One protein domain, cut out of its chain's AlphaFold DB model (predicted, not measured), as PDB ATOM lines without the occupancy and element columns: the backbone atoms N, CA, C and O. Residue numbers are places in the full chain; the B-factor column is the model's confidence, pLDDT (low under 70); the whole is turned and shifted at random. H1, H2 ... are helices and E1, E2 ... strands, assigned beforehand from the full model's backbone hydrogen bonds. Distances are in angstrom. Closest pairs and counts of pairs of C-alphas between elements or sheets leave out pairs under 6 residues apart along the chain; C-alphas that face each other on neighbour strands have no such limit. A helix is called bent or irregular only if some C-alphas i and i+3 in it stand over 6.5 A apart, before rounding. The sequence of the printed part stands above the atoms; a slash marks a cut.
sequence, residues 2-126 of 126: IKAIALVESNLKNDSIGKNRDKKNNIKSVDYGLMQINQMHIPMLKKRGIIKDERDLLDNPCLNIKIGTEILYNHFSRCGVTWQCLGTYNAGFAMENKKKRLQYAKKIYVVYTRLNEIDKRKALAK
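What this domain is: This is residues 2 to 126 of the 126 residues of the protein "Peptidoglycan-binding like protein" of Escherichia coli (UniProt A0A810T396). Two long helices, H4 and H7, make an open V, with the short helices H5 and H6 between them at its closed end and H1 in the opening, packed on H7. H3 meets H4 at a corner, at residues 63 to 64 of H4, and the small strand hairpin E1 and E2 comes near H3 and H2 with its strand E2, while residues 117 to 126, of which 117 to 124 belong to H7, stick out as an arm. The printed part has 125 residues, in the order H1 E1 E2 H2 H3 H4 H5 H6 H7, with one antiparallel sheet of order E1 - E2. It is mostly helix and compact, with a radius of gyration of the C-alphas of 15.5 A and spans of 46 by 34 by 30 A.

Where its parts are: H1 is residues 2 to 10, with C-alpha 2 at (186.939, 149.205, 250.465). E1, residues 17 to 21, and E2, residues 27 to 32, are 13.0 and 14.2 A long. H2 is residues 39 to 47, 13.7 A, and H3 residues 56 to 59. H4, residues 61 to 79, is 27.2 A long and begins at C-alpha 61, (189.962, 137.772, 246.184). H5 is residues 83 to 86 and H6 residues 88 to 91. H7, residues 95 to 124, is 43.6 A long and ends at C-alpha 124, (204.687, 163.634, 250.327). H2 and H7 are irregular: C-alphas 40 and 43 are 7.0 A apart, and C-alphas 96 and 99 are 7.4 A apart. H7 also has a kink of 25 degrees near residue 102.

How they stand to each other: H1 touches H7 at residues 107 to 115 alone, at a steep tilt of 59 degrees, opposite ways; their closest C-alphas, of Ala 4 and Tyr 112, are 5.1 A apart. H1 and H4 are close but not clearly touching, with C-alphas of Ile 2 and Thr 69 closest at 7.4 A. E1 and E2 are an antiparallel hairpin at 156 degrees, with N 18 and O 31 at 2.9 A and N 20 and O 29 at 2.8 A, within hydrogen-bond range. Residues 31 to 32 of E2 also pair, antiparallel, with residues 37 to 38. The closest C-alphas of E2 and H2, those of Val 30 and Gln 39, are 5.5 A apart, and H2 touches no helix. H3 and H4 touch only at the corner, Leu 57 and Asn 64 having the closest C-alphas at 5.1 A. H4 touches H5 with residues 72 to 79 alone, the C-alphas of Cys 79 and Cys 85 being closest at 5.7 A. H4 touches H6 with residues 71 to 75 alone, the C-alphas of Leu 72 and Tyr 89 being closest at 6.1 A. H7 touches H5, with C-alphas of Trp 83 and Ala 105 closest at 5.6 A, and H6, with those of Ala 91 and Arg 101 closest at 5.6 A. H4 and H7 are apart. Each O i to N i+4 pair is within hydrogen-bond range in H1, against 3 of 5 in H2, 14 of 15 in H4 and 24 of 26 in H7; H3, H5 and H6 are too short for such a pair.

The domain as a whole: The two C-alphas farthest apart, of Lys 24 and Lys 126, are 53.6 A apart. Without residues 117 to 126, which stand free, the body spans 37 by 34 by 26 A. The printed part has no cut, and no link is long. Its mean pLDDT is 97.3, and residue 126 is the one printed residue under 70.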
ATOM      1  N   ILE A   2     187.012 150.681 250.567       97.75
ATOM      2  CA  ILE A   2     186.939 149.205 250.465       97.75
ATOM      3  C   ILE A   2     188.063 148.480 251.224       97.75
ATOM      4  O   ILE A   2     187.793 147.562 251.988       97.75
ATOM      5  N   LYS A   3     189.311 148.958 251.123       98.12
ATOM      6  CA  LYS A   3     190.440 148.415 251.900       98.12
ATOM      7  C   LYS A   3     190.227 148.477 253.421       98.12
ATOM      8  O   LYS A   3     190.645 147.569 254.126       98.12
ATOM      9  N   ALA A   4     189.575 149.526 253.928       98.38
ATOM     10  CA  ALA A   4     189.259 149.650 255.352       98.38
ATOM     11  C   ALA A   4     188.201 148.627 255.782       98.38
ATOM     12  O   ALA A   4     188.332 148.034 256.846       98.38
ATOM     13  N   ILE A   5     187.198 148.385 254.931       98.62
ATOM     14  CA  ILE A   5     186.187 147.343 255.148       98.62
ATOM     15  C   ILE A   5     186.856 145.971 255.194       98.62
ATOM     16  O   ILE A   5     186.742 145.291 256.201       98.62
ATOM     17  N   ALA A   6     187.648 145.608 254.184       98.56
ATOM     18  CA  ALA A   6     188.323 144.308 254.147       98.56
ATOM     19  C   ALA A   6     189.320 144.094 255.311       98.56
ATOM     20  O   ALA A   6     189.506 142.976 255.788       98.56
ATOM     21  N   LEU A   7     189.943 145.163 255.822       98.50
ATOM     22  CA  LEU A   7     190.747 145.095 257.048       98.50
ATOM     23  C   LEU A   7     189.900 144.798 258.289       98.50
ATOM     24  O   LEU A   7     190.319 144.004 259.125       98.50
ATOM     25  N   VAL A   8     188.731 145.425 258.429       98.38
ATOM     26  CA  VAL A   8     187.845 145.184 259.579       98.38
ATOM     27  C   VAL A   8     187.154 143.826 259.493       98.38
ATOM     28  O   VAL A   8     186.968 143.192 260.527       98.38
ATOM     29  N   GLU A   9     186.799 143.386 258.289       98.25
ATOM     30  CA  GLU A   9     186.091 142.128 258.053       98.25
ATOM     31  C   GLU A   9     187.001 140.905 258.208       98.25
ATOM     32  O   GLU A   9     186.655 139.970 258.923       98.25
ATOM     33  N   SER A  10     188.186 140.907 257.589       98.38
ATOM     34  CA  SER A  10     189.040 139.712 257.563       98.38
ATOM     35  C   SER A  10     190.512 139.965 257.879       98.38
ATOM     36  O   SER A  10     191.330 139.049 257.786       98.38
ATOM     37  N   ASN A  11     190.885 141.200 258.228       97.94
ATOM     38  CA  ASN A  11     192.283 141.626 258.305       97.94
ATOM     39  C   ASN A  11     193.051 141.340 256.996       97.94
ATOM     40  O   ASN A  11     194.208 140.928 257.020       97.94
ATOM     41  N   LEU A  12     192.379 141.533 255.850       97.94
ATOM     42  CA  LEU A  12     192.881 141.232 254.501       97.94
ATOM     43  C   LEU A  12     193.239 139.755 254.248       97.94
ATOM     44  O   LEU A  12     193.996 139.459 253.325       97.94
ATOM     45  N   LYS A  13     192.672 138.820 255.016       98.25
ATOM     46  CA  LYS A  13     192.785 137.379 254.751       98.25
ATOM     47  C   LYS A  13     191.695 136.936 253.777       98.25
ATOM     48  O   LYS A  13     190.509 137.147 254.043       98.25
ATOM     49  N   ASN A  14     192.084 136.371 252.636       96.75
ATOM     50  CA  ASN A  14     191.157 135.928 251.589       96.75
ATOM     51  C   ASN A  14     190.491 134.581 251.894       96.75
ATOM     52  O   ASN A  14     189.379 134.351 251.442       96.75
ATOM     53  N   ASP A  15     191.124 133.739 252.701       96.50
ATOM     54  CA  ASP A  15     190.634 132.427 253.133       96.50
ATOM     55  C   ASP A  15     189.804 132.482 254.433       96.50
ATOM     56  O   ASP A  15     189.479 131.454 255.027       96.50
ATOM     57  N   SER A  16     189.448 133.686 254.893       98.06
ATOM     58  CA  SER A  16     188.729 133.885 256.151       98.06
ATOM     59  C   SER A  16     187.286 133.380 256.078       98.06
ATOM     60  O   SER A  16     186.523 133.767 255.192       98.06
ATOM     61  N   ILE A  17     186.894 132.561 257.058       98.44
ATOM     62  CA  ILE A  17     185.526 132.060 257.221       98.44
ATOM     63  C   ILE A  17     184.962 132.559 258.554       98.44
ATOM     64  O   ILE A  17     185.367 132.103 259.629       98.44
ATOM     65  N   GLY A  18     184.003 133.480 258.480       97.94
ATOM     66  CA  GLY A  18     183.271 134.007 259.625       97.94
ATOM     67  C   GLY A  18     182.113 133.096 260.012       97.94
ATOM     68  O   GLY A  18     181.426 132.550 259.155       97.94
ATOM     69  N   LYS A  19     181.868 132.917 261.315       97.81
ATOM     70  CA  LYS A  19     180.723 132.149 261.836       97.81
ATOM     71  C   LYS A  19     179.889 133.040 262.744       97.81
ATOM     72  O   LYS A  19     180.251 133.273 263.896       97.81
ATOM     73  N   ASN A  20     178.755 133.501 262.236       95.06
ATOM     74  CA  ASN A  20     177.782 134.269 263.000       95.06
ATOM     75  C   ASN A  20     176.937 133.326 263.852       95.06
ATOM     76  O   ASN A  20     176.435 132.317 263.352       95.06
ATOM     77  N   ARG A  21     176.763 133.649 265.137       95.75
ATOM     78  CA  ARG A  21     176.086 132.778 266.106       95.75
ATOM     79  C   ARG A  21     174.879 133.443 266.755       95.75
ATOM     80  O   ARG A  21     174.827 134.664 266.893       95.75
ATOM     81  N   ASP A  22     173.894 132.631 267.127       93.12
ATOM     82  CA  ASP A  22     172.750 133.079 267.920       93.12
ATOM     83  C   ASP A  22     173.102 133.198 269.420       93.12
ATOM     84  O   ASP A  22     174.224 132.933 269.850       93.12
ATOM     85  N   LYS A  23     172.124 133.597 270.246       93.31
ATOM     86  CA  LYS A  23     172.306 133.718 271.705       93.31
ATOM     87  C   LYS A  23     172.576 132.377 272.403       93.31
ATOM     88  O   LYS A  23     173.070 132.380 273.523       93.31
ATOM     89  N   LYS A  24     172.228 131.259 271.764       95.75
ATOM     90  CA  LYS A  24     172.459 129.889 272.242       95.75
ATOM     91  C   LYS A  24     173.766 129.308 271.686       95.75
ATOM     92  O   LYS A  24     174.020 128.122 271.849       95.75
ATOM     93  N   ASN A  25     174.598 130.143 271.055       94.06
ATOM     94  CA  ASN A  25     175.876 129.785 270.451       94.06
ATOM     95  C   ASN A  25     175.779 128.852 269.222       94.06
ATOM     96  O   ASN A  25     176.804 128.342 268.759       94.06
ATOM     97  N   ASN A  26     174.595 128.669 268.632       96.75
ATOM     98  CA  ASN A  26     174.438 127.912 267.388       96.75
ATOM     99  C   ASN A  26     174.906 128.745 266.193       96.75
ATOM    100  O   ASN A  26     174.692 129.958 266.162       96.75
ATOM    101  N   ILE A  27     175.518 128.105 265.193       96.94
ATOM    102  CA  ILE A  27     175.887 128.782 263.943       96.94
ATOM    103  C   ILE A  27     174.603 129.151 263.199       96.94
ATOM    104  O   ILE A  27     173.814 128.283 262.841       96.94
ATOM    105  N   LYS A  28     174.413 130.448 262.967       96.62
ATOM    106  CA  LYS A  28     173.268 131.015 262.252       96.62
ATOM    107  C   LYS A  28     173.584 131.268 260.780       96.62
ATOM    108  O   LYS A  28     172.724 131.074 259.928       96.62
ATOM    109  N   SER A  29     174.794 131.734 260.491       96.88
ATOM    110  CA  SER A  29     175.266 131.967 259.126       96.88
ATOM    111  C   SER A  29     176.789 131.985 259.057       96.88
ATOM    112  O   SER A  29     177.464 132.214 260.063       96.88
ATOM    113  N   VAL A  30     177.312 131.775 257.858       98.38
ATOM    114  CA  VAL A  30     178.733 131.771 257.524       98.38
ATOM    115  C   VAL A  30     179.031 132.910 256.553       98.38
ATOM    116  O   VAL A  30     178.221 133.186 255.667       98.38
ATOM    117  N   ASP A  31     180.176 133.558 256.731       98.56
ATOM    118  CA  ASP A  31     180.661 134.645 255.883       98.56
ATOM    119  C   ASP A  31     181.995 134.254 255.233       98.56
ATOM    120  O   ASP A  31     182.811 133.572 255.857       98.56
ATOM    121  N   TYR A  32     182.228 134.687 253.991       98.75
ATOM    122  CA  TYR A  32     183.352 134.210 253.179       98.75
ATOM    123  C   TYR A  32     184.271 135.338 252.696       98.75
ATOM    124  O   TYR A  32     183.834 136.324 252.093       98.75
ATOM    125  N   GLY A  33     185.570 135.141 252.908       98.50
ATOM    126  CA  GLY A  33     186.678 135.857 252.285       98.50
ATOM    127  C   GLY A  33     186.879 137.304 252.730       98.50
ATOM    128  O   GLY A  33     186.487 137.697 253.830       98.50
ATOM    129  N   LEU A  34     187.537 138.096 251.875       98.50
ATOM    130  CA  LEU A  34     188.052 139.432 252.211       98.50
ATOM    131  C   LEU A  34     187.002 140.399 252.759       98.50
ATOM    132  O   LEU A  34     187.272 141.148 253.692       98.50
ATOM    133  N   MET A  35     185.824 140.416 252.149       98.69
ATOM    134  CA  MET A  35     184.723 141.296 252.525       98.69
ATOM    135  C   MET A  35     183.631 140.567 253.317       98.69
ATOM    136  O   MET A  35     182.542 141.123 253.455       98.69
ATOM    137  N   GLN A  36     183.920 139.349 253.807       98.69
ATOM    138  CA  GLN A  36     183.016 138.519 254.615       98.69
ATOM    139  C   GLN A  36     181.599 138.469 254.021       98.69
ATOM    140  O   GLN A  36     180.611 138.867 254.634       98.69
ATOM    141  N   ILE A  37     181.495 137.996 252.776       98.75
ATOM    142  CA  ILE A  37     180.213 137.893 252.072       98.75
ATOM    143  C   ILE A  37     179.356 136.831 252.758       98.75
ATOM    144  O   ILE A  37     179.741 135.665 252.798       98.75
ATOM    145  N   ASN A  38     178.194 137.218 253.278       98.62
ATOM    146  CA  ASN A  38     177.312 136.298 253.990       98.62
ATOM    147  C   ASN A  38     176.692 135.244 253.059       98.62
ATOM    148  O   ASN A  38     176.271 135.553 251.938       98.62
ATOM    149  N   GLN A  39     176.545 134.015 253.566       98.12
ATOM    150  CA  GLN A  39     175.962 132.876 252.846       98.12
ATOM    151  C   GLN A  39     174.579 133.165 252.233       98.12
ATOM    152  O   GLN A  39     174.189 132.528 251.257       98.12
ATOM    153  N   MET A  40     173.827 134.134 252.770       97.56
ATOM    154  CA  MET A  40     172.516 134.525 252.244       97.56
ATOM    155  C   MET A  40     172.560 135.023 250.791       97.56
ATOM    156  O   MET A  40     171.552 134.952 250.094       97.56
ATOM    157  N   HIS A  41     173.711 135.513 250.317       98.12
ATOM    158  CA  HIS A  41     173.876 135.978 248.937       98.12
ATOM    159  C   HIS A  41     174.191 134.840 247.953       98.12
ATOM    160  O   HIS A  41     173.970 135.000 246.750       98.12
ATOM    161  N   ILE A  42     174.655 133.684 248.441       98.25
ATOM    162  CA  ILE A  42     175.140 132.566 247.616       98.25
ATOM    163  C   ILE A  42     174.085 132.058 246.627       98.25
ATOM    164  O   ILE A  42     174.415 131.953 245.445       98.25
ATOM    165  N   PRO A  43     172.813 131.813 247.012       98.38
ATOM    166  CA  PRO A  43     171.820 131.310 246.064       98.38
ATOM    167  C   PRO A  43     171.613 132.245 244.865       98.38
ATOM    168  O   PRO A  43     171.524 131.792 243.724       98.38
ATOM    169  N   MET A  44     171.588 133.560 245.103       98.25
ATOM    170  CA  MET A  44     171.433 134.552 244.038       98.25
ATOM    171  C   MET A  44     172.687 134.646 243.160       98.25
ATOM    172  O   MET A  44     172.571 134.752 241.940       98.25
ATOM    173  N   LEU A  45     173.883 134.591 243.755       98.50
ATOM    174  CA  LEU A  45     175.148 134.622 243.013       98.50
ATOM    175  C   LEU A  45     175.293 133.398 242.099       98.50
ATOM    176  O   LEU A  45     175.660 133.554 240.935       98.50
ATOM    177  N   LYS A  46     174.907 132.211 242.586       98.56
ATOM    178  CA  LYS A  46     174.840 130.979 241.787       98.56
ATOM    179  C   LYS A  46     173.825 131.089 240.657       98.56
ATOM    180  O   LYS A  46     174.145 130.794 239.512       98.56
ATOM    181  N   LYS A  47     172.618 131.588 240.950       98.38
ATOM    182  CA  LYS A  47     171.568 131.793 239.936       98.38
ATOM    183  C   LYS A  47     172.007 132.740 238.811       98.38
ATOM    184  O   LYS A  47     171.595 132.553 237.673       98.38
ATOM    185  N   ARG A  48     172.833 133.747 239.116       98.19
ATOM    186  CA  ARG A  48     173.412 134.677 238.126       98.19
ATOM    187  C   ARG A  48     174.634 134.116 237.388       98.19
ATOM    188  O   ARG A  48     175.158 134.807 236.524       98.19
ATOM    189  N   GLY A  49     175.122 132.926 237.744       98.19
ATOM    190  CA  GLY A  49     176.343 132.350 237.174       98.19
ATOM    191  C   GLY A  49     177.631 133.074 237.578       98.19
ATOM    192  O   GLY A  49     178.637 132.941 236.892       98.19
ATOM    193  N   ILE A  50     177.613 133.855 238.666       98.38
ATOM    194  CA  ILE A  50     178.787 134.612 239.140       98.38
ATOM    195  C   ILE A  50     179.754 133.705 239.908       98.38
ATOM    196  O   ILE A  50     180.964 133.894 239.829       98.38
ATOM    197  N   ILE A  51     179.206 132.739 240.648       98.56
ATOM    198  CA  ILE A  51     179.956 131.707 241.369       98.56
ATOM    199  C   ILE A  51     179.325 130.341 241.102       98.56
ATOM    200  O   ILE A  51     178.109 130.239 240.915       98.56
ATOM    201  N   LYS A  52     180.135 129.289 241.125       98.25
ATOM    202  CA  LYS A  52     179.690 127.890 241.147       98.25
ATOM    203  C   LYS A  52     179.282 127.495 242.563       98.25
ATOM    204  O   LYS A  52     178.229 126.880 242.779       98.25
ATOM    205  N   ASP A  53     180.084 127.920 243.527       97.94
ATOM    206  CA  ASP A  53     179.899 127.675 244.946       97.94
ATOM    207  C   ASP A  53     180.595 128.767 245.790       97.94
ATOM    208  O   ASP A  53     181.134 129.751 245.290       97.94
ATOM    209  N   GLU A  54     180.470 128.653 247.101       97.25
ATOM    210  CA  GLU A  54     181.066 129.543 248.101       97.25
ATOM    211  C   GLU A  54     182.605 129.516 248.130       97.25
ATOM    212  O   GLU A  54     183.211 130.496 248.576       97.25
ATOM    213  N   ARG A  55     183.253 128.460 247.618       98.06
ATOM    214  CA  ARG A  55     184.716 128.372 247.527       98.06
ATOM    215  C   ARG A  55     185.294 129.415 246.575       98.06
ATOM    216  O   ARG A  55     186.344 129.983 246.884       98.06
ATOM    217  N   ASP A  56     184.575 129.773 245.511       98.44
ATOM    218  CA  ASP A  56     184.965 130.860 244.600       98.44
ATOM    219  C   ASP A  56     185.195 132.193 245.339       98.44
ATOM    220  O   ASP A  56     186.030 133.007 244.935       98.44
ATOM    221  N   LEU A  57     184.491 132.428 246.453       98.56
ATOM    222  CA  LEU A  57     184.655 133.636 247.270       98.56
ATOM    223  C   LEU A  57     185.927 133.627 248.126       98.56
ATOM    224  O   LEU A  57     186.332 134.694 248.590       98.56
ATOM    225  N   LEU A  58     186.521 132.458 248.361       98.50
ATOM    226  CA  LEU A  58     187.767 132.284 249.110       98.50
ATOM    227  C   LEU A  58     188.975 132.283 248.164       98.50
ATOM    228  O   LEU A  58     189.987 132.934 248.430       98.50
ATOM    229  N   ASP A  59     188.837 131.598 247.028       98.00
ATOM    230  CA  ASP A  59     189.929 131.398 246.072       98.00
ATOM    231  C   ASP A  59     190.113 132.583 245.116       98.00
ATOM    232  O   ASP A  59     191.205 132.782 244.583       98.00
ATOM    233  N   ASN A  60     189.086 133.424 244.932       98.12
ATOM    234  CA  ASN A  60     189.159 134.613 244.083       98.12
ATOM    235  C   ASN A  60     188.944 135.918 244.885       98.12
ATOM    236  O   ASN A  60     187.821 136.428 244.988       98.12
ATOM    237  N   PRO A  61     190.026 136.529 245.412       97.19
ATOM    238  CA  PRO A  61     189.962 137.772 246.184       97.19
ATOM    239  C   PRO A  61     189.327 138.942 245.423       97.19
ATOM    240  O   PRO A  61     188.564 139.724 245.991       97.19
ATOM    241  N   CYS A  62     189.619 139.066 244.126       98.31
ATOM    242  CA  CYS A  62     189.077 140.129 243.282       98.31
ATOM    243  C   CYS A  62     187.564 139.980 243.097       98.31
ATOM    244  O   CYS A  62     186.837 140.973 243.148       98.31
ATOM    245  N   LEU A  63     187.085 138.749 242.901       98.56
ATOM    246  CA  LEU A  63     185.661 138.442 242.821       98.56
ATOM    247  C   LEU A  63     184.955 138.755 244.142       98.56
ATOM    248  O   LEU A  63     183.936 139.443 244.132       98.56
ATOM    249  N   ASN A  64     185.537 138.337 245.270       98.75
ATOM    250  CA  ASN A  64     185.022 138.638 246.603       98.75
ATOM    251  C   ASN A  64     184.859 140.154 246.821       98.75
ATOM    252  O   ASN A  64     183.785 140.615 247.210       98.75
ATOM    253  N   ILE A  65     185.888 140.937 246.472       98.75
ATOM    254  CA  ILE A  65     185.851 142.402 246.567       98.75
ATOM    255  C   ILE A  65     184.761 142.999 245.667       98.75
ATOM    256  O   ILE A  65     184.029 143.891 246.101       98.75
ATOM    257  N   LYS A  66     184.640 142.535 244.417       98.69
ATOM    258  CA  LYS A  66     183.619 143.032 243.479       98.69
ATOM    259  C   LYS A  66     182.208 142.778 244.009       98.69
ATOM    260  O   LYS A  66     181.404 143.706 244.040       98.69
ATOM    261  N   ILE A  67     181.938 141.566 244.495       98.69
ATOM    262  CA  ILE A  67     180.638 141.185 245.066       98.69
ATOM    263  C   ILE A  67     180.334 141.998 246.329       98.69
ATOM    264  O   ILE A  67     179.246 142.562 246.446       98.69
ATOM    265  N   GLY A  68     181.290 142.121 247.255       98.62
ATOM    266  CA  GLY A  68     181.107 142.930 248.464       98.62
ATOM    267  C   GLY A  68     180.862 144.405 248.148       98.62
ATOM    268  O   GLY A  68     180.023 145.052 248.774       98.62
ATOM    269  N   THR A  69     181.527 144.929 247.118       98.56
ATOM    270  CA  THR A  69     181.309 146.299 246.634       98.56
ATOM    271  C   THR A  69     179.919 146.468 246.013       98.56
ATOM    272  O   THR A  69     179.270 147.475 246.279       98.56
ATOM    273  N   GLU A  70     179.426 145.493 245.242       98.56
ATOM    274  CA  GLU A  70     178.062 145.505 244.685       98.56
ATOM    275  C   GLU A  70     176.997 145.474 245.793       98.56
ATOM    276  O   GLU A  70     176.043 146.251 245.764       98.56
ATOM    277  N   ILE A  71     177.178 144.634 246.819       98.56
ATOM    278  CA  ILE A  71     176.287 144.593 247.991       98.56
ATOM    279  C   ILE A  71     176.285 145.949 248.706       98.56
ATOM    280  O   ILE A  71     175.220 146.505 248.980       98.56
ATOM    281  N   LEU A  72     177.466 146.517 248.966       98.44
ATOM    282  CA  LEU A  72     177.595 147.828 249.600       98.44
ATOM    283  C   LEU A  72     176.941 148.940 248.766       98.44
ATOM    284  O   LEU A  72     176.242 149.789 249.320       98.44
ATOM    285  N   TYR A  73     177.128 148.920 247.445       98.50
ATOM    286  CA  TYR A  73     176.471 149.845 246.524       98.50
ATOM    287  C   TYR A  73     174.948 149.747 246.643       98.50
ATOM    288  O   TYR A  73     174.295 150.756 246.892       98.50
ATOM    289  N   ASN A  74     174.391 148.534 246.596       98.25
ATOM    290  CA  ASN A  74     172.952 148.305 246.741       98.25
ATOM    291  C   ASN A  74     172.403 148.816 248.081       98.25
ATOM    292  O   ASN A  74     171.256 149.257 248.159       98.25
ATOM    293  N   HIS A  75     173.208 148.775 249.145       98.31
ATOM    294  CA  HIS A  75     172.829 149.359 250.426       98.31
ATOM    295  C   HIS A  75     172.790 150.889 250.348       98.31
ATOM    296  O   HIS A  75     171.787 151.495 250.732       98.31
ATOM    297  N   PHE A  76     173.834 151.516 249.798       98.56
ATOM    298  CA  PHE A  76     173.878 152.966 249.606       98.56
ATOM    299  C   PHE A  76     172.783 153.490 248.678       98.56
ATOM    300  O   PHE A  76     172.215 154.539 248.967       98.56
ATOM    301  N   SER A  77     172.406 152.750 247.634       98.44
ATOM    302  CA  SER A  77     171.281 153.118 246.767       98.44
ATOM    303  C   SER A  77     169.944 153.187 247.516       98.44
ATOM    304  O   SER A  77     169.033 153.870 247.061       98.44
ATOM    305  N   ARG A  78     169.809 152.512 248.667       97.81
ATOM    306  CA  ARG A  78     168.578 152.509 249.477       97.81
ATOM    307  C   ARG A  78     168.526 153.607 250.538       97.81
ATOM    308  O   ARG A  78     167.442 154.092 250.834       97.81
ATOM    309  N   CYS A  79     169.657 153.956 251.159       97.44
ATOM    310  CA  CYS A  79     169.694 154.905 252.287       97.44
ATOM    311  C   CYS A  79     170.701 156.057 252.153       97.44
ATOM    312  O   CYS A  79     170.987 156.744 253.139       97.44
ATOM    313  N   GLY A  80     171.228 156.278 250.949       98.19
ATOM    314  CA  GLY A  80     172.217 157.309 250.660       98.19
ATOM    315  C   GLY A  80     173.612 156.977 251.191       98.19
ATOM    316  O   GLY A  80     173.805 156.111 252.046       98.19
ATOM    317  N   VAL A  81     174.621 157.696 250.700       97.75
ATOM    318  CA  VAL A  81     176.022 157.494 251.101       97.75
ATOM    319  C   VAL A  81     176.277 158.148 252.460       97.75
ATOM    320  O   VAL A  81     176.758 159.271 252.563       97.75
ATOM    321  N   THR A  82     175.920 157.438 253.529       97.56
ATOM    322  CA  THR A  82     176.086 157.897 254.915       97.56
ATOM    323  C   THR A  82     176.751 156.831 255.781       97.56
ATOM    324  O   THR A  82     176.657 155.636 255.500       97.56
ATOM    325  N   TRP A  83     177.380 157.232 256.890       96.81
ATOM    326  CA  TRP A  83     177.957 156.292 257.864       96.81
ATOM    327  C   TRP A  83     176.918 155.332 258.445       96.81
ATOM    328  O   TRP A  83     177.188 154.147 258.631       96.81
ATOM    329  N   GLN A  84     175.708 155.826 258.702       95.50
ATOM    330  CA  GLN A  84     174.617 154.987 259.185       95.50
ATOM    331  C   GLN A  84     174.208 153.944 258.135       95.50
ATOM    332  O   GLN A  84     173.941 152.795 258.498       95.50
ATOM    333  N   CYS A  85     174.196 154.328 256.856       98.00
ATOM    334  CA  CYS A  85     173.913 153.421 255.754       98.00
ATOM    335  C   CYS A  85     175.048 152.406 255.550       98.00
ATOM    336  O   CYS A  85     174.769 151.219 255.436       98.00
ATOM    337  N   LEU A  86     176.318 152.812 255.654       98.50
ATOM    338  CA  LEU A  86     177.469 151.898 255.611       98.50
ATOM    339  C   LEU A  86     177.346 150.789 256.668       98.50
ATOM    340  O   LEU A  86     177.597 149.621 256.387       98.50
ATOM    341  N   GLY A  87     176.880 151.138 257.870       98.19
ATOM    342  CA  GLY A  87     176.632 150.183 258.950       98.19
ATOM    343  C   GLY A  87     175.656 149.053 258.604       98.19
ATOM    344  O   GLY A  87     175.704 147.992 259.229       98.19
ATOM    345  N   THR A  88     174.772 149.254 257.622       98.25
ATOM    346  CA  THR A  88     173.817 148.223 257.184       98.25
ATOM    347  C   THR A  88     174.504 147.045 256.499       98.25
ATOM    348  O   THR A  88     173.914 145.972 256.473       98.25
ATOM    349  N   TYR A  89     175.730 147.209 255.983       98.00
ATOM    350  CA  TYR A  89     176.499 146.111 255.388       98.00
ATOM    351  C   TYR A  89     176.691 144.961 256.389       98.00
ATOM    352  O   TYR A  89     176.433 143.809 256.068       98.00
ATOM    353  N   ASN A  90     177.031 145.293 257.638       97.69
ATOM    354  CA  ASN A  90     177.250 144.313 258.702       97.69
ATOM    355  C   ASN A  90     175.979 143.958 259.490       97.69
ATOM    356  O   ASN A  90     175.806 142.823 259.924       97.69
ATOM    357  N   ALA A  91     175.096 144.933 259.727       96.50
ATOM    358  CA  ALA A  91     173.986 144.763 260.667       96.50
ATOM    359  C   ALA A  91     172.594 144.765 260.008       96.50
ATOM    360  O   ALA A  91     171.588 144.664 260.708       96.50
ATOM    361  N   GLY A  92     172.501 144.895 258.686       96.81
ATOM    362  CA  GLY A  92     171.231 144.978 257.965       96.81
ATOM    363  C   GLY A  92     170.419 146.246 258.266       96.81
ATOM    364  O   GLY A  92     170.868 147.172 258.945       96.81
ATOM    365  N   PHE A  93     169.197 146.293 257.728       97.12
ATOM    366  CA  PHE A  93     168.332 147.482 257.750       97.12
ATOM    367  C   PHE A  93     167.397 147.584 258.960       97.12
ATOM    368  O   PHE A  93     166.834 148.654 259.188       97.12
ATOM    369  N   ALA A  94     167.249 146.508 259.735       96.50
ATOM    370  CA  ALA A  94     166.304 146.450 260.845       96.50
ATOM    371  C   ALA A  94     166.550 147.579 261.867       96.50
ATOM    372  O   ALA A  94     167.696 147.961 262.152       96.50
ATOM    373  N   MET A  95     165.474 148.166 262.392       93.81
ATOM    374  CA  MET A  95     165.553 149.385 263.204       93.81
ATOM    375  C   MET A  95     166.301 149.154 264.518       93.81
ATOM    376  O   MET A  95     167.139 149.974 264.906       93.81
ATOM    377  N   GLU A  96     166.107 147.989 265.130       96.31
ATOM    378  CA  GLU A  96     166.812 147.517 266.319       96.31
ATOM    379  C   GLU A  96     168.337 147.434 266.124       96.31
ATOM    380  O   GLU A  96     169.104 147.531 267.085       96.31
ATOM    381  N   ASN A  97     168.816 147.349 264.878       96.38
ATOM    382  CA  ASN A  97     170.242 147.290 264.571       96.38
ATOM    383  C   ASN A  97     170.908 148.673 264.482       96.38
ATOM    384  O   ASN A  97     172.114 148.743 264.243       96.38
ATOM    385  N   LYS A  98     170.199 149.792 264.717       96.50
ATOM    386  CA  LYS A  98     170.771 151.161 264.660       96.50
ATOM    387  C   LYS A  98     172.069 151.311 265.467       96.50
ATOM    388  O   LYS A  98     173.046 151.852 264.950       96.50
ATOM    389  N   LYS A  99     172.119 150.781 266.696       97.50
ATOM    390  CA  LYS A  99     173.332 150.828 267.534       97.50
ATOM    391  C   LYS A  99     174.489 150.037 266.912       97.50
ATOM    392  O   LYS A  99     175.601 150.557 266.840       97.50
ATOM    393  N   LYS A 100     174.223 148.825 266.411       97.25
ATOM    394  CA  LYS A 100     175.227 147.969 265.754       97.25
ATOM    395  C   LYS A 100     175.771 148.608 264.476       97.25
ATOM    396  O   LYS A 100     176.982 148.639 264.285       97.25
ATOM    397  N   ARG A 101     174.895 149.209 263.659       98.12
ATOM    398  CA  ARG A 101     175.276 149.954 262.447       98.12
ATOM    399  C   ARG A 101     176.287 151.055 262.759       98.12
ATOM    400  O   ARG A 101     177.328 151.131 262.115       98.12
ATOM    401  N   LEU A 102     176.014 151.871 263.779       97.69
ATOM    402  CA  LEU A 102     176.924 152.943 264.192       97.69
ATOM    403  C   LEU A 102     178.238 152.407 264.771       97.69
ATOM    404  O   LEU A 102     179.293 152.973 264.502       97.69
ATOM    405  N   GLN A 103     178.200 151.321 265.548       98.38
ATOM    406  CA  GLN A 103     179.414 150.679 266.061       98.38
ATOM    407  C   GLN A 103     180.305 150.174 264.922       98.38
ATOM    408  O   GLN A 103     181.507 150.428 264.932       98.38
ATOM    409  N   TYR A 104     179.720 149.507 263.929       98.31
ATOM    410  CA  TYR A 104     180.445 149.051 262.751       98.31
ATOM    411  C   TYR A 104     181.017 150.226 261.946       98.31
ATOM    412  O   TYR A 104     182.211 150.255 261.659       98.31
ATOM    413  N   ALA A 105     180.207 151.251 261.671       98.50
ATOM    414  CA  ALA A 105     180.648 152.440 260.946       98.50
ATOM    415  C   ALA A 105     181.833 153.144 261.628       98.50
ATOM    416  O   ALA A 105     182.780 153.542 260.954       98.50
ATOM    417  N   LYS A 106     181.830 153.230 262.967       98.44
ATOM    418  CA  LYS A 106     182.958 153.764 263.744       98.44
ATOM    419  C   LYS A 106     184.239 152.947 263.550       98.44
ATOM    420  O   LYS A 106     185.299 153.544 263.386       98.44
ATOM    421  N   LYS A 107     184.155 151.609 263.524       98.44
ATOM    422  CA  LYS A 107     185.319 150.743 263.243       98.44
ATOM    423  C   LYS A 107     185.905 151.045 261.864       98.44
ATOM    424  O   LYS A 107     187.111 151.248 261.748       98.44
ATOM    425  N   ILE A 108     185.052 151.134 260.840       98.62
ATOM    426  CA  ILE A 108     185.492 151.454 259.476       98.62
ATOM    427  C   ILE A 108     186.113 152.849 259.406       98.62
ATOM    428  O   ILE A 108     187.165 153.006 258.794       98.62
ATOM    429  N   TYR A 109     185.499 153.847 260.050       98.31
ATOM    430  CA  TYR A 109     186.000 155.221 260.062       98.31
ATOM    431  C   TYR A 109     187.436 155.303 260.585       98.31
ATOM    432  O   TYR A 109     188.291 155.857 259.901       98.31
ATOM    433  N   VAL A 110     187.716 154.689 261.741       98.44
ATOM    434  CA  VAL A 110     189.053 154.697 262.362       98.44
ATOM    435  C   VAL A 110     190.114 154.085 261.442       98.44
ATOM    436  O   VAL A 110     191.209 154.628 261.300       98.44
ATOM    437  N   VAL A 111     189.807 152.958 260.794       98.44
ATOM    438  CA  VAL A 111     190.748 152.321 259.859       98.44
ATOM    439  C   VAL A 111     190.916 153.169 258.595       98.44
ATOM    440  O   VAL A 111     192.031 153.339 258.106       98.44
ATOM    441  N   TYR A 112     189.824 153.720 258.069       98.12
ATOM    442  CA  TYR A 112     189.831 154.538 256.862       98.12
ATOM    443  C   TYR A 112     190.660 155.818 257.020       98.12
ATOM    444  O   TYR A 112     191.478 156.111 256.149       98.12
ATOM    445  N   THR A 113     190.498 156.554 258.123       98.06
ATOM    446  CA  THR A 113     191.276 157.777 258.375       98.06
ATOM    447  C   THR A 113     192.764 157.473 258.493       98.06
ATOM    448  O   THR A 113     193.568 158.121 257.827       98.06
ATOM    449  N   ARG A 114     193.129 156.420 259.235       97.81
ATOM    450  CA  ARG A 114     194.525 155.987 259.375       97.81
ATOM    451  C   ARG A 114     195.157 155.606 258.035       97.81
ATOM    452  O   ARG A 114     196.298 155.976 257.771       97.81
ATOM    453  N   LEU A 115     194.438 154.872 257.183       97.19
ATOM    454  CA  LEU A 115     194.927 154.534 255.841       97.19
ATOM    455  C   LEU A 115     195.175 155.790 255.003       97.19
ATOM    456  O   LEU A 115     196.243 155.921 254.413       97.19
ATOM    457  N   ASN A 116     194.230 156.734 255.005       96.31
ATOM    458  CA  ASN A 116     194.376 157.980 254.258       96.31
ATOM    459  C   ASN A 116     195.574 158.812 254.740       96.31
ATOM    460  O   ASN A 116     196.260 159.424 253.927       96.31
ATOM    461  N   GLU A 117     195.837 158.856 256.047       96.50
ATOM    462  CA  GLU A 117     197.012 159.542 256.596       96.50
ATOM    463  C   GLU A 117     198.321 158.899 256.132       96.50
ATOM    464  O   GLU A 117     199.250 159.605 255.736       96.50
ATOM    465  N   ILE A 118     198.391 157.565 256.142       95.50
ATOM    466  CA  ILE A 118     199.554 156.818 255.648       95.50
ATOM    467  C   ILE A 118     199.776 157.097 254.160       95.50
ATOM    468  O   ILE A 118     200.906 157.366 253.752       95.50
ATOM    469  N   ASP A 119     198.715 157.058 253.357       94.06
ATOM    470  CA  ASP A 119     198.805 157.281 251.914       94.06
ATOM    471  C   ASP A 119     199.255 158.720 251.600       94.06
ATOM    472  O   ASP A 119     200.131 158.915 250.758       94.06
ATOM    473  N   LYS A 120     198.762 159.720 252.348       94.69
ATOM    474  CA  LYS A 120     199.235 161.113 252.252       94.69
ATOM    475  C   LYS A 120     200.720 161.245 252.583       94.69
ATOM    476  O   LYS A 120     201.454 161.872 251.826       94.69
ATOM    477  N   ARG A 121     201.182 160.640 253.684       95.75
ATOM    478  CA  ARG A 121     202.607 160.672 254.067       95.75
ATOM    479  C   ARG A 121     203.497 160.050 252.993       95.75
ATOM    480  O   ARG A 121     204.544 160.600 252.689       95.75
ATOM    481  N   LYS A 122     203.067 158.937 252.391       93.31
ATOM    482  CA  LYS A 122     203.793 158.296 251.284       93.31
ATOM    483  C   LYS A 122     203.833 159.157 250.025       93.31
ATOM    484  O   LYS A 122     204.830 159.115 249.321       93.31
ATOM    485  N   ALA A 123     202.762 159.892 249.732       93.06
ATOM    486  CA  ALA A 123     202.720 160.795 248.589       93.06
ATOM    487  C   ALA A 123     203.652 162.004 248.769       93.06
ATOM    488  O   ALA A 123     204.265 162.421 247.803       93.06
ATOM    489  N   LEU A 124     203.783 162.522 249.995       92.75
ATOM    490  CA  LEU A 124     204.687 163.634 250.327       92.75
ATOM    491  C   LEU A 124     206.166 163.227 250.410       92.75
ATOM    492  O   LEU A 124     207.037 164.085 250.373       92.75
ATOM    493  N   ALA A 125     206.444 161.933 250.586       89.19
ATOM    494  CA  ALA A 125     207.797 161.380 250.633       89.19
ATOM    495  C   ALA A 125     208.326 160.943 249.252       89.19
ATOM    496  O   ALA A 125     209.408 160.361 249.180       89.19
ATOM    497  N   LYS A 126     207.547 161.157 248.186       68.75
ATOM    498  CA  LYS A 126     207.939 160.959 246.787       68.75
ATOM    499  C   LYS A 126     208.206 162.308 246.143       68.75
ATOM    500  O   LYS A 126     209.106 162.337 245.282       68.75
TER     501      LYS A 126